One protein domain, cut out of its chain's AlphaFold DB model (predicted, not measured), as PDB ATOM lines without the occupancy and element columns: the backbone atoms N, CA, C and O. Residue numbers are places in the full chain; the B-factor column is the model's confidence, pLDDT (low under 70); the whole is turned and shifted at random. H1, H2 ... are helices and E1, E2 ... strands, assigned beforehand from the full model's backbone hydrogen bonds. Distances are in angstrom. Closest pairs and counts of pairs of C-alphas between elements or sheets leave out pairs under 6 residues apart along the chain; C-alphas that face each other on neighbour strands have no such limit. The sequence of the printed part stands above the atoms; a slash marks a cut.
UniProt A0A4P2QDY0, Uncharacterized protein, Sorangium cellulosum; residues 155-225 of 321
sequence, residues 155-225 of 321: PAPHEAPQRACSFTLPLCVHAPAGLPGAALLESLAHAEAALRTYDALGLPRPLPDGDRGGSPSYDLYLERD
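This is residues 155 to 225 of the 321 residues of an uncharacterized protein of Sorangium cellulosum (UniProt A0A4P2QDY0). A small three-stranded sheet has one long helix, H1, running slantwise over one face, while no named helix covers the other face. H1 meets the sheet with its residues 181 to 195, and from its far end a long loop, residues 202 to 217, leads back to the edge strand E3. The printed part has 71 residues, with three named strands and one named helix in the order E1, E2, H1, E3; the sheet order is E1, E2, E3, mixed. The class is mixed, helices and strands, with 34 of the 71 printed residues, under half, in named elements. The whole is compact, with a radius of gyration of the C-alphas of 12.3 A and spans of 36 by 27 by 23 A.

E1 covers residues 162 to 165, 10.4 A from first to last C-alpha, and begins at C-alpha 162 at (-24.250, -11.106, 3.053). E2 follows at residues 171 to 175, 13.7 A long. H1 covers residues 181 to 201, 30.4 A long, from C-alpha 181 at (-26.987, -8.645, 10.601) to C-alpha 201 at (-54.932, -10.352, -1.228). E3 covers residues 218 to 221, 10.0 A long, and ends at C-alpha 221 at (-30.916, -6.104, -2.533).

E1 and E2 form a hairpin, antiparallel at 166 degrees; N 164 and O 173 are 2.9 A apart and N 173 and O 164 are 2.8 A apart, within hydrogen-bond range. E2, the inner strand, is parallel to E3 at 16 degrees, with N 172 and O 218 at 2.8 A and N 220 and O 172 at 2.9 A, both within hydrogen-bond range. H1 is on the sheet at a height over the sheet of 9.1 A, giving two layers, a helix on one face of a sheet. It lies over E1 and E2 and only just not over E3, on which 2 of its C-alphas fall. On the local plane its line and that of E1 stand at 33 degrees, slantwise to the strands. The closest C-alphas of E2 and H1 are those of Val 173 and Leu 188, 6.0 A apart; those of E1 and H1 are Ala 164 and Leu 185, 6.8 A apart. H1 and E3 are near each other, with 5 pairs of C-alphas within 10 A. E2, H1 and E3 form a strand-helix-strand unit, two parallel neighbour strands with a helix between, with a left-handed crossover. In H1 every O i to N i+4 pair is within hydrogen-bond range.

The two C-alphas farthest apart are those of Gly 178 and Gly 202, 36.7 A. The printed part has no cut. The links E1 to E2 and E2 to H1 are tight; the link H1 to E3, 16 residues, is long. The mean pLDDT of the printed part is 89.4, and residues 209 to 215 are under 70.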
ATOM      1  N   PRO A 155     -26.487  -6.258  -8.314       87.38
ATOM      2  CA  PRO A 155     -25.172  -6.086  -7.715       87.38
ATOM      3  C   PRO A 155     -24.337  -7.357  -7.871       87.38
ATOM      4  O   PRO A 155     -24.843  -8.475  -7.710       87.38
ATOM      5  N   ALA A 156     -23.055  -7.208  -8.183       88.25
ATOM      6  CA  ALA A 156     -22.161  -8.350  -8.289       88.25
ATOM      7  C   ALA A 156     -22.064  -9.078  -6.927       88.25
ATOM      8  O   ALA A 156     -22.173  -8.440  -5.878       88.25
ATOM      9  N   PRO A 157     -21.819 -10.404  -6.879       88.44
ATOM     10  CA  PRO A 157     -21.818 -11.152  -5.613       88.44
ATOM     11  C   PRO A 157     -20.874 -10.600  -4.532       88.44
ATOM     12  O   PRO A 157     -21.148 -10.735  -3.344       88.44
ATOM     13  N   HIS A 158     -19.774  -9.959  -4.935       92.12
ATOM     14  CA  HIS A 158     -18.827  -9.325  -4.016       92.12
ATOM     15  C   HIS A 158     -19.329  -7.986  -3.448       92.12
ATOM     16  O   HIS A 158     -18.859  -7.559  -2.396       92.12
ATOM     17  N   GLU A 159     -20.286  -7.332  -4.109       91.25
ATOM     18  CA  GLU A 159     -20.910  -6.083  -3.658       91.25
ATOM     19  C   GLU A 159     -21.981  -6.343  -2.592       91.25
ATOM     20  O   GLU A 159     -22.175  -5.515  -1.704       91.25
ATOM     21  N   ALA A 160     -22.629  -7.513  -2.633       94.00
ATOM     22  CA  ALA A 160     -23.638  -7.945  -1.665       94.00
ATOM     23  C   ALA A 160     -23.339  -9.347  -1.082       94.00
ATOM     24  O   ALA A 160     -24.102 -10.292  -1.310       94.00
ATOM     25  N   PRO A 161     -22.229  -9.508  -0.330       95.00
ATOM     26  CA  PRO A 161     -21.759 -10.815   0.126       95.00
ATOM     27  C   PRO A 161     -22.598 -11.415   1.263       95.00
ATOM     28  O   PRO A 161     -22.523 -12.619   1.506       95.00
ATOM     29  N   GLN A 162     -23.382 -10.609   1.986       96.00
ATOM     30  CA  GLN A 162     -24.250 -11.106   3.053       96.00
ATOM     31  C   GLN A 162     -25.593 -11.550   2.475       96.00
ATOM     32  O   GLN A 162     -26.169 -10.850   1.643       96.00
ATOM     33  N   ARG A 163     -26.114 -12.689   2.943       95.62
ATOM     34  CA  ARG A 163     -27.374 -13.263   2.458       95.62
ATOM     35  C   ARG A 163     -28.164 -13.905   3.593       95.62
ATOM     36  O   ARG A 163     -27.603 -14.660   4.380       95.62
ATOM     37  N   ALA A 164     -29.469 -13.656   3.627       96.69
ATOM     38  CA  ALA A 164     -30.417 -14.350   4.493       96.69
ATOM     39  C   ALA A 164     -31.625 -14.802   3.667       96.69
ATOM     40  O   ALA A 164     -32.214 -13.997   2.951       96.69
ATOM     41  N   CYS A 165     -31.992 -16.079   3.751       96.19
ATOM     42  CA  CYS A 165     -33.101 -16.648   2.987       96.19
ATOM     43  C   CYS A 165     -34.193 -17.178   3.906       96.19
ATOM     44  O   CYS A 165     -33.911 -17.692   4.988       96.19
ATOM     45  N   SER A 166     -35.437 -17.084   3.444       96.38
ATOM     46  CA  SER A 166     -36.567 -17.734   4.097       96.38
ATOM     47  C   SER A 166     -36.507 -19.245   3.892       96.38
ATOM     48  O   SER A 166     -36.169 -19.729   2.814       96.38
ATOM     49  N   PHE A 167     -36.906 -19.998   4.918       95.75
ATOM     50  CA  PHE A 167     -37.083 -21.451   4.821       95.75
ATOM     51  C   PHE A 167     -38.462 -21.859   4.289       95.75
ATOM     52  O   PHE A 167     -38.661 -23.010   3.911       95.75
ATOM     53  N   THR A 168     -39.437 -20.943   4.303       96.06
ATOM     54  CA  THR A 168     -40.845 -21.254   3.982       96.06
ATOM     55  C   THR A 168     -41.345 -20.568   2.718       96.06
ATOM     56  O   THR A 168     -42.370 -20.972   2.170       96.06
ATOM     57  N   LEU A 169     -40.633 -19.544   2.251       94.56
ATOM     58  CA  LEU A 169     -40.972 -18.760   1.071       94.56
ATOM     59  C   LEU A 169     -39.769 -18.716   0.119       94.56
ATOM     60  O   LEU A 169     -38.630 -18.744   0.585       94.56
ATOM     61  N   PRO A 170     -39.985 -18.630  -1.204       92.06
ATOM     62  CA  PRO A 170     -38.904 -18.497  -2.175       92.06
ATOM     63  C   PRO A 170     -38.376 -17.055  -2.154       92.06
ATOM     64  O   PRO A 170     -38.656 -16.289  -3.065       92.06
ATOM     65  N   LEU A 171     -37.693 -16.648  -1.085       92.75
ATOM     66  CA  LEU A 171     -37.272 -15.266  -0.842       92.75
ATOM     67  C   LEU A 171     -35.896 -15.229  -0.171       92.75
ATOM     68  O   LEU A 171     -35.681 -15.903   0.839       92.75
ATOM     69  N   CYS A 172     -35.005 -14.384  -0.680       93.81
ATOM     70  CA  CYS A 172     -33.715 -14.071  -0.083       93.81
ATOM     71  C   CYS A 172     -33.476 -12.558  -0.047       93.81
ATOM     72  O   CYS A 172     -33.887 -11.816  -0.934       93.81
ATOM     73  N   VAL A 173     -32.779 -12.100   0.987       95.12
ATOM     74  CA  VAL A 173     -32.300 -10.727   1.129       95.12
ATOM     75  C   VAL A 173     -30.777 -10.742   1.065       95.12
ATOM     76  O   VAL A 173     -30.127 -11.534   1.750       95.12
ATOM     77  N   HIS A 174     -30.221  -9.872   0.234       95.31
ATOM     78  CA  HIS A 174     -28.800  -9.666   0.002       95.31
ATOM     79  C   HIS A 174     -28.387  -8.290   0.524       95.31
ATOM     80  O   HIS A 174     -29.132  -7.322   0.382       95.31
ATOM     81  N   ALA A 175     -27.199  -8.182   1.116       96.00
ATOM     82  CA  ALA A 175     -26.709  -6.923   1.669       96.00
ATOM     83  C   ALA A 175     -25.191  -6.745   1.506       96.00
ATOM     84  O   ALA A 175     -24.445  -7.733   1.512       96.00
ATOM     85  N   PRO A 176     -24.710  -5.489   1.416       96.38
ATOM     86  CA  PRO A 176     -23.291  -5.178   1.352       96.38
ATOM     87  C   PRO A 176     -22.558  -5.535   2.642       96.38
ATOM     88  O   PRO A 176     -23.142  -5.663   3.727       96.38
ATOM     89  N   ALA A 177     -21.235  -5.653   2.537       94.88
ATOM     90  CA  ALA A 177     -20.375  -5.843   3.696       94.88
ATOM     91  C   ALA A 177     -20.551  -4.689   4.706       94.88
ATOM     92  O   ALA A 177     -20.479  -3.504   4.366       94.88
ATOM     93  N   GLY A 178     -20.799  -5.045   5.969       93.75
ATOM     94  CA  GLY A 178     -20.956  -4.106   7.081       93.75
ATOM     95  C   GLY A 178     -22.358  -3.511   7.257       93.75
ATOM     96  O   GLY A 178     -22.512  -2.566   8.033       93.75
ATOM     97  N   LEU A 179     -23.379  -4.009   6.555       95.81
ATOM     98  CA  LEU A 179     -24.759  -3.844   7.020       95.81
ATOM     99  C   LEU A 179     -24.952  -4.713   8.283       95.81
ATOM    100  O   LEU A 179     -24.529  -5.872   8.251       95.81
ATOM    101  N   PRO A 180     -25.534  -4.201   9.388       96.50
ATOM    102  CA  PRO A 180     -25.744  -5.002  10.592       96.50
ATOM    103  C   PRO A 180     -26.627  -6.224  10.318       96.50
ATOM    104  O   PRO A 180     -27.698  -6.091   9.726       96.50
ATOM    105  N   GLY A 181     -26.228  -7.402  10.807       95.75
ATOM    106  CA  GLY A 181     -26.987  -8.645  10.601       95.75
ATOM    107  C   GLY A 181     -28.429  -8.582  11.121       95.75
ATOM    108  O   GLY A 181     -29.328  -9.150  10.509       95.75
ATOM    109  N   ALA A 182     -28.684  -7.819  12.191       96.69
ATOM    110  CA  ALA A 182     -30.039  -7.583  12.692       96.69
ATOM    111  C   ALA A 182     -30.938  -6.889  11.651       96.69
ATOM    112  O   ALA A 182     -32.063  -7.325  11.439       96.69
ATOM    113  N   ALA A 183     -30.419  -5.882  10.939       95.25
ATOM    114  CA  ALA A 183     -31.162  -5.184   9.889       95.25
ATOM    115  C   ALA A 183     -31.439  -6.096   8.680       95.25
ATOM    116  O   ALA A 183     -32.507  -6.012   8.074       95.25
ATOM    117  N   LEU A 184     -30.505  -6.997   8.350       96.81
ATOM    118  CA  LEU A 184     -30.700  -8.017   7.315       96.81
ATOM    119  C   LEU A 184     -31.850  -8.975   7.678       96.81
ATOM    120  O   LEU A 184     -32.718  -9.237   6.847       96.81
ATOM    121  N   LEU A 185     -31.880  -9.468   8.920       97.69
ATOM    122  CA  LEU A 185     -32.924 -10.382   9.398       97.69
ATOM    123  C   LEU A 185     -34.286  -9.692   9.565       97.69
ATOM    124  O   LEU A 185     -35.309 -10.274   9.211       97.69
ATOM    125  N   GLU A 186     -34.313  -8.451  10.050       97.81
ATOM    126  CA  GLU A 186     -35.531  -7.638  10.132       97.81
ATOM    127  C   GLU A 186     -36.116  -7.377   8.736       97.81
ATOM    128  O   GLU A 186     -37.313  -7.565   8.508       97.81
ATOM    129  N   SER A 187     -35.257  -7.052   7.763       97.31
ATOM    130  CA  SER A 187     -35.664  -6.892   6.363       97.31
ATOM    131  C   SER A 187     -36.249  -8.182   5.784       97.31
ATOM    132  O   SER A 187     -37.276  -8.134   5.106       97.31
ATOM    133  N   LEU A 188     -35.650  -9.343   6.087       97.62
ATOM    134  CA  LEU A 188     -36.197 -10.642   5.686       97.62
ATOM    135  C   LEU A 188     -37.588 -10.869   6.296       97.62
ATOM    136  O   LEU A 188     -38.513 -11.214   5.565       97.62
ATOM    137  N   ALA A 189     -37.770 -10.614   7.595       98.12
ATOM    138  CA  ALA A 189     -39.064 -10.770   8.263       98.12
ATOM    139  C   ALA A 189     -40.157  -9.878   7.639       98.12
ATOM    140  O   ALA A 189     -41.284 -10.330   7.414       98.12
ATOM    141  N   HIS A 190     -39.826  -8.629   7.297       97.62
ATOM    142  CA  HIS A 190     -40.747  -7.730   6.601       97.62
ATOM    143  C   HIS A 190     -41.091  -8.209   5.192       97.62
ATOM    144  O   HIS A 190     -42.258  -8.178   4.799       97.62
ATOM    145  N   ALA A 191     -40.102  -8.686   4.442       96.25
ATOM    146  CA  ALA A 191     -40.314  -9.196   3.098       96.25
ATOM    147  C   ALA A 191     -41.161 -10.485   3.095       96.25
ATOM    148  O   ALA A 191     -42.041 -10.645   2.246       96.25
ATOM    149  N   GLU A 192     -40.993 -11.363   4.089       97.25
ATOM    150  CA  GLU A 192     -41.885 -12.508   4.285       97.25
ATOM    151  C   GLU A 192     -43.326 -12.071   4.585       97.25
ATOM    152  O   GLU A 192     -44.270 -12.604   3.998       97.25
ATOM    153  N   ALA A 193     -43.516 -11.104   5.490       97.38
ATOM    154  CA  ALA A 193     -44.839 -10.578   5.825       97.38
ATOM    155  C   ALA A 193     -45.521  -9.929   4.608       97.38
ATOM    156  O   ALA A 193     -46.722 -10.124   4.390       97.38
ATOM    157  N   ALA A 194     -44.752  -9.214   3.784       95.00
ATOM    158  CA  ALA A 194     -45.231  -8.653   2.530       95.00
ATOM    159  C   ALA A 194     -45.706  -9.765   1.585       95.00
ATOM    160  O   ALA A 194     -46.868  -9.744   1.191       95.00
ATOM    161  N   LEU A 195     -44.881 -10.779   1.289       94.56
ATOM    162  CA  LEU A 195     -45.275 -11.888   0.405       94.56
ATOM    163  C   LEU A 195     -46.533 -12.621   0.891       94.56
ATOM    164  O   LEU A 195     -47.435 -12.872   0.094       94.56
ATOM    165  N   ARG A 196     -46.651 -12.887   2.200       95.81
ATOM    166  CA  ARG A 196     -47.880 -13.468   2.776       95.81
ATOM    167  C   ARG A 196     -49.098 -12.563   2.558       95.81
ATOM    168  O   ARG A 196     -50.202 -13.063   2.360       95.81
ATOM    169  N   THR A 197     -48.906 -11.245   2.578       96.19
ATOM    170  CA  THR A 197     -49.966 -10.265   2.308       96.19
ATOM    171  C   THR A 197     -50.364 -10.255   0.829       96.19
ATOM    172  O   THR A 197     -51.559 -10.252   0.542       96.19
ATOM    173  N   TYR A 198     -49.407 -10.319  -0.107       93.69
ATOM    174  CA  TYR A 198     -49.698 -10.464  -1.545       93.69
ATOM    175  C   TYR A 198     -50.546 -11.713  -1.810       93.69
ATOM    176  O   TYR A 198     -51.593 -11.615  -2.452       93.69
ATOM    177  N   ASP A 199     -50.144 -12.850  -1.236       94.44
ATOM    178  CA  ASP A 199     -50.882 -14.110  -1.347       94.44
ATOM    179  C   ASP A 199     -52.299 -13.996  -0.761       94.44
ATOM    180  O   ASP A 199     -53.269 -14.429  -1.382       94.44
ATOM    181  N   ALA A 200     -52.446 -13.377   0.416       96.38
ATOM    182  CA  ALA A 200     -53.742 -13.206   1.074       96.38
ATOM    183  C   ALA A 200     -54.697 -12.278   0.305       96.38
ATOM    184  O   ALA A 200     -55.913 -12.467   0.358       96.38
ATOM    185  N   LEU A 201     -54.160 -11.279  -0.400       97.06
ATOM    186  CA  LEU A 201     -54.932 -10.352  -1.228       97.06
ATOM    187  C   LEU A 201     -55.210 -10.894  -2.639       97.06
ATOM    188  O   LEU A 201     -55.931 -10.247  -3.397       97.06
ATOM    189  N   GLY A 202     -54.651 -12.054  -3.007       96.00
ATOM    190  CA  GLY A 202     -54.747 -12.593  -4.365       96.00
ATOM    191  C   GLY A 202     -54.058 -11.710  -5.408       96.00
ATOM    192  O   GLY A 202     -54.430 -11.736  -6.580       96.00
ATOM    193  N   LEU A 203     -53.086 -10.898  -4.983       93.12
ATOM    194  CA  LEU A 203     -52.298 -10.078  -5.891       93.12
ATOM    195  C   LEU A 203     -51.291 -10.965  -6.632       93.12
ATOM    196  O   LEU A 203     -50.778 -11.927  -6.050       93.12
ATOM    197  N   PRO A 204     -50.966 -10.650  -7.898       86.88
ATOM    198  CA  PRO A 204     -49.880 -11.330  -8.579       86.88
ATOM    199  C   PRO A 204     -48.600 -11.153  -7.760       86.88
ATOM    200  O   PRO A 204     -48.284 -10.053  -7.295       86.88
ATOM    201  N   ARG A 205     -47.874 -12.255  -7.567       82.75
ATOM    202  CA  ARG A 205     -46.560 -12.206  -6.930       82.75
ATOM    203  C   ARG A 205     -45.611 -11.341  -7.771       82.75
ATOM    204  O   ARG A 205     -45.828 -11.223  -8.981       82.75
ATOM    205  N   PRO A 206     -44.558 -10.762  -7.161       79.94
ATOM    206  CA  PRO A 206     -43.515 -10.102  -7.930       79.94
ATOM    207  C   PRO A 206     -43.005 -11.026  -9.042       79.94
ATOM    208  O   PRO A 206     -43.103 -12.256  -8.944       79.94
ATOM    209  N   LEU A 207     -42.488 -10.439 -10.120       78.75
ATOM    210  CA  LEU A 207     -41.878 -11.228 -11.181       78.75
ATOM    211  C   LEU A 207     -40.638 -11.927 -10.597       78.75
ATOM    212  O   LEU A 207     -39.863 -11.270  -9.898       78.75
ATOM    213  N   PRO A 208     -40.459 -13.243 -10.805       72.69
ATOM    214  CA  PRO A 208     -39.221 -13.897 -10.412       72.69
ATOM    215  C   PRO A 208     -38.067 -13.258 -11.181       72.69
ATOM    216  O   PRO A 208     -38.244 -12.806 -12.313       72.69
ATOM    217  N   ASP A 209     -36.874 -13.273 -10.597       69.38
ATOM    218  CA  ASP A 209     -35.708 -12.557 -11.129       69.38
ATOM    219  C   ASP A 209     -35.145 -13.160 -12.442       69.38
ATOM    220  O   ASP A 209     -34.072 -12.782 -12.903       69.38
ATOM    221  N   GLY A 210     -35.874 -14.094 -13.070       62.19
ATOM    222  CA  GLY A 210     -35.670 -14.546 -14.450       62.19
ATOM    223  C   GLY A 210     -34.286 -15.127 -14.716       62.19
ATOM    224  O   GLY A 210     -33.590 -14.650 -15.605       62.19
ATOM    225  N   ASP A 211     -33.870 -16.110 -13.916       60.84
ATOM    226  CA  ASP A 211     -32.544 -16.750 -13.962       60.84
ATOM    227  C   ASP A 211     -31.347 -15.821 -13.707       60.84
ATOM    228  O   ASP A 211     -30.208 -16.286 -13.669       60.84
ATOM    229  N   ARG A 212     -31.564 -14.531 -13.407       62.53
ATOM    230  CA  ARG A 212     -30.480 -13.580 -13.097       62.53
ATOM    231  C   ARG A 212     -29.733 -13.903 -11.796       62.53
ATOM    232  O   ARG A 212     -28.774 -13.212 -11.470       62.53
ATOM    233  N   GLY A 213     -30.138 -14.951 -11.070       55.44
ATOM    234  CA  GLY A 213     -29.619 -15.290  -9.746       55.44
ATOM    235  C   GLY A 213     -29.426 -16.751  -9.387       55.44
ATOM    236  O   GLY A 213     -29.161 -17.043  -8.223       55.44
ATOM    237  N   GLY A 214     -29.574 -17.676 -10.334       56.84
ATOM    238  CA  GLY A 214     -29.319 -19.101 -10.091       56.84
ATOM    239  C   GLY A 214     -30.320 -19.815  -9.169       56.84
ATOM    240  O   GLY A 214     -30.144 -21.001  -8.902       56.84
ATOM    241  N   SER A 215     -31.382 -19.152  -8.695       67.19
ATOM    242  CA  SER A 215     -32.487 -19.803  -7.980       67.19
ATOM    243  C   SER A 215     -33.834 -19.164  -8.343       67.19
ATOM    244  O   SER A 215     -33.860 -17.980  -8.669       67.19
ATOM    245  N   PRO A 216     -34.960 -19.895  -8.252       72.69
ATOM    246  CA  PRO A 216     -36.303 -19.360  -8.511       72.69
ATOM    247  C   PRO A 216     -36.823 -18.443  -7.383       72.69
ATOM    248  O   PRO A 216     -38.027 -18.207  -7.279       72.69
ATOM    249  N   SER A 217     -35.937 -17.980  -6.501       80.94
ATOM    250  CA  SER A 217     -36.271 -17.152  -5.344       80.94
ATOM    251  C   SER A 217     -36.399 -15.680  -5.742       80.94
ATOM    252  O   SER A 217     -35.743 -15.214  -6.671       80.94
ATOM    253  N   TYR A 218     -37.227 -14.937  -5.015       88.44
ATOM    254  CA  TYR A 218     -37.243 -13.481  -5.025       88.44
ATOM    255  C   TYR A 218     -36.014 -12.963  -4.286       88.44
ATOM    256  O   TYR A 218     -35.869 -13.231  -3.095       88.44
ATOM    257  N   ASP A 219     -35.156 -12.210  -4.968       89.56
ATOM    258  CA  ASP A 219     -33.959 -11.629  -4.366       89.56
ATOM    259  C   ASP A 219     -34.183 -10.128  -4.114       89.56
ATOM    260  O   ASP A 219     -34.502  -9.363  -5.022       89.56
ATOM    261  N   LEU A 220     -34.037  -9.696  -2.860       91.75
ATOM    262  CA  LEU A 220     -34.066  -8.287  -2.455       91.75
ATOM    263  C   LEU A 220     -32.649  -7.811  -2.147       91.75
ATOM    264  O   LEU A 220     -31.968  -8.408  -1.318       91.75
ATOM    265  N   TYR A 221     -32.228  -6.709  -2.760       91.56
ATOM    266  CA  TYR A 221     -30.916  -6.104  -2.533       91.56
ATOM    267  C   TYR A 221     -31.045  -4.887  -1.624       91.56
ATOM    268  O   TYR A 221     -31.722  -3.918  -1.962       91.56
ATOM    269  N   LEU A 222     -30.406  -4.938  -0.455       93.56
ATOM    270  CA  LEU A 222     -30.325  -3.802   0.452       93.56
ATOM    271  C   LEU A 222     -29.177  -2.895   0.026       93.56
ATOM    272  O   LEU A 222     -28.022  -3.312  -0.004       93.56
ATOM    273  N   GLU A 223     -29.484  -1.635  -0.236       89.25
ATOM    274  CA  GLU A 223     -28.478  -0.603  -0.457       89.25
ATOM    275  C   GLU A 223     -28.215   0.154   0.846       89.25
ATOM    276  O   GLU A 223     -29.123   0.414   1.643       89.25
ATOM    277  N   ARG A 224     -26.959   0.547   1.078       82.38
ATOM    278  CA  ARG A 224     -26.648   1.524   2.124       82.38
ATOM    279  C   ARG A 224     -27.161   2.878   1.659       82.38
ATOM    280  O   ARG A 224     -26.461   3.550   0.917       82.38
ATOM    281  N   ASP A 225     -28.372   3.215   2.095       71.56
ATOM    282  CA  ASP A 225     -29.032   4.515   1.943       71.56
ATOM    283  C   ASP A 225     -28.587   5.296   0.687       71.56
ATOM    284  O   ASP A 225     -27.669   6.125   0.767       71.56
TER     285      ASP A 225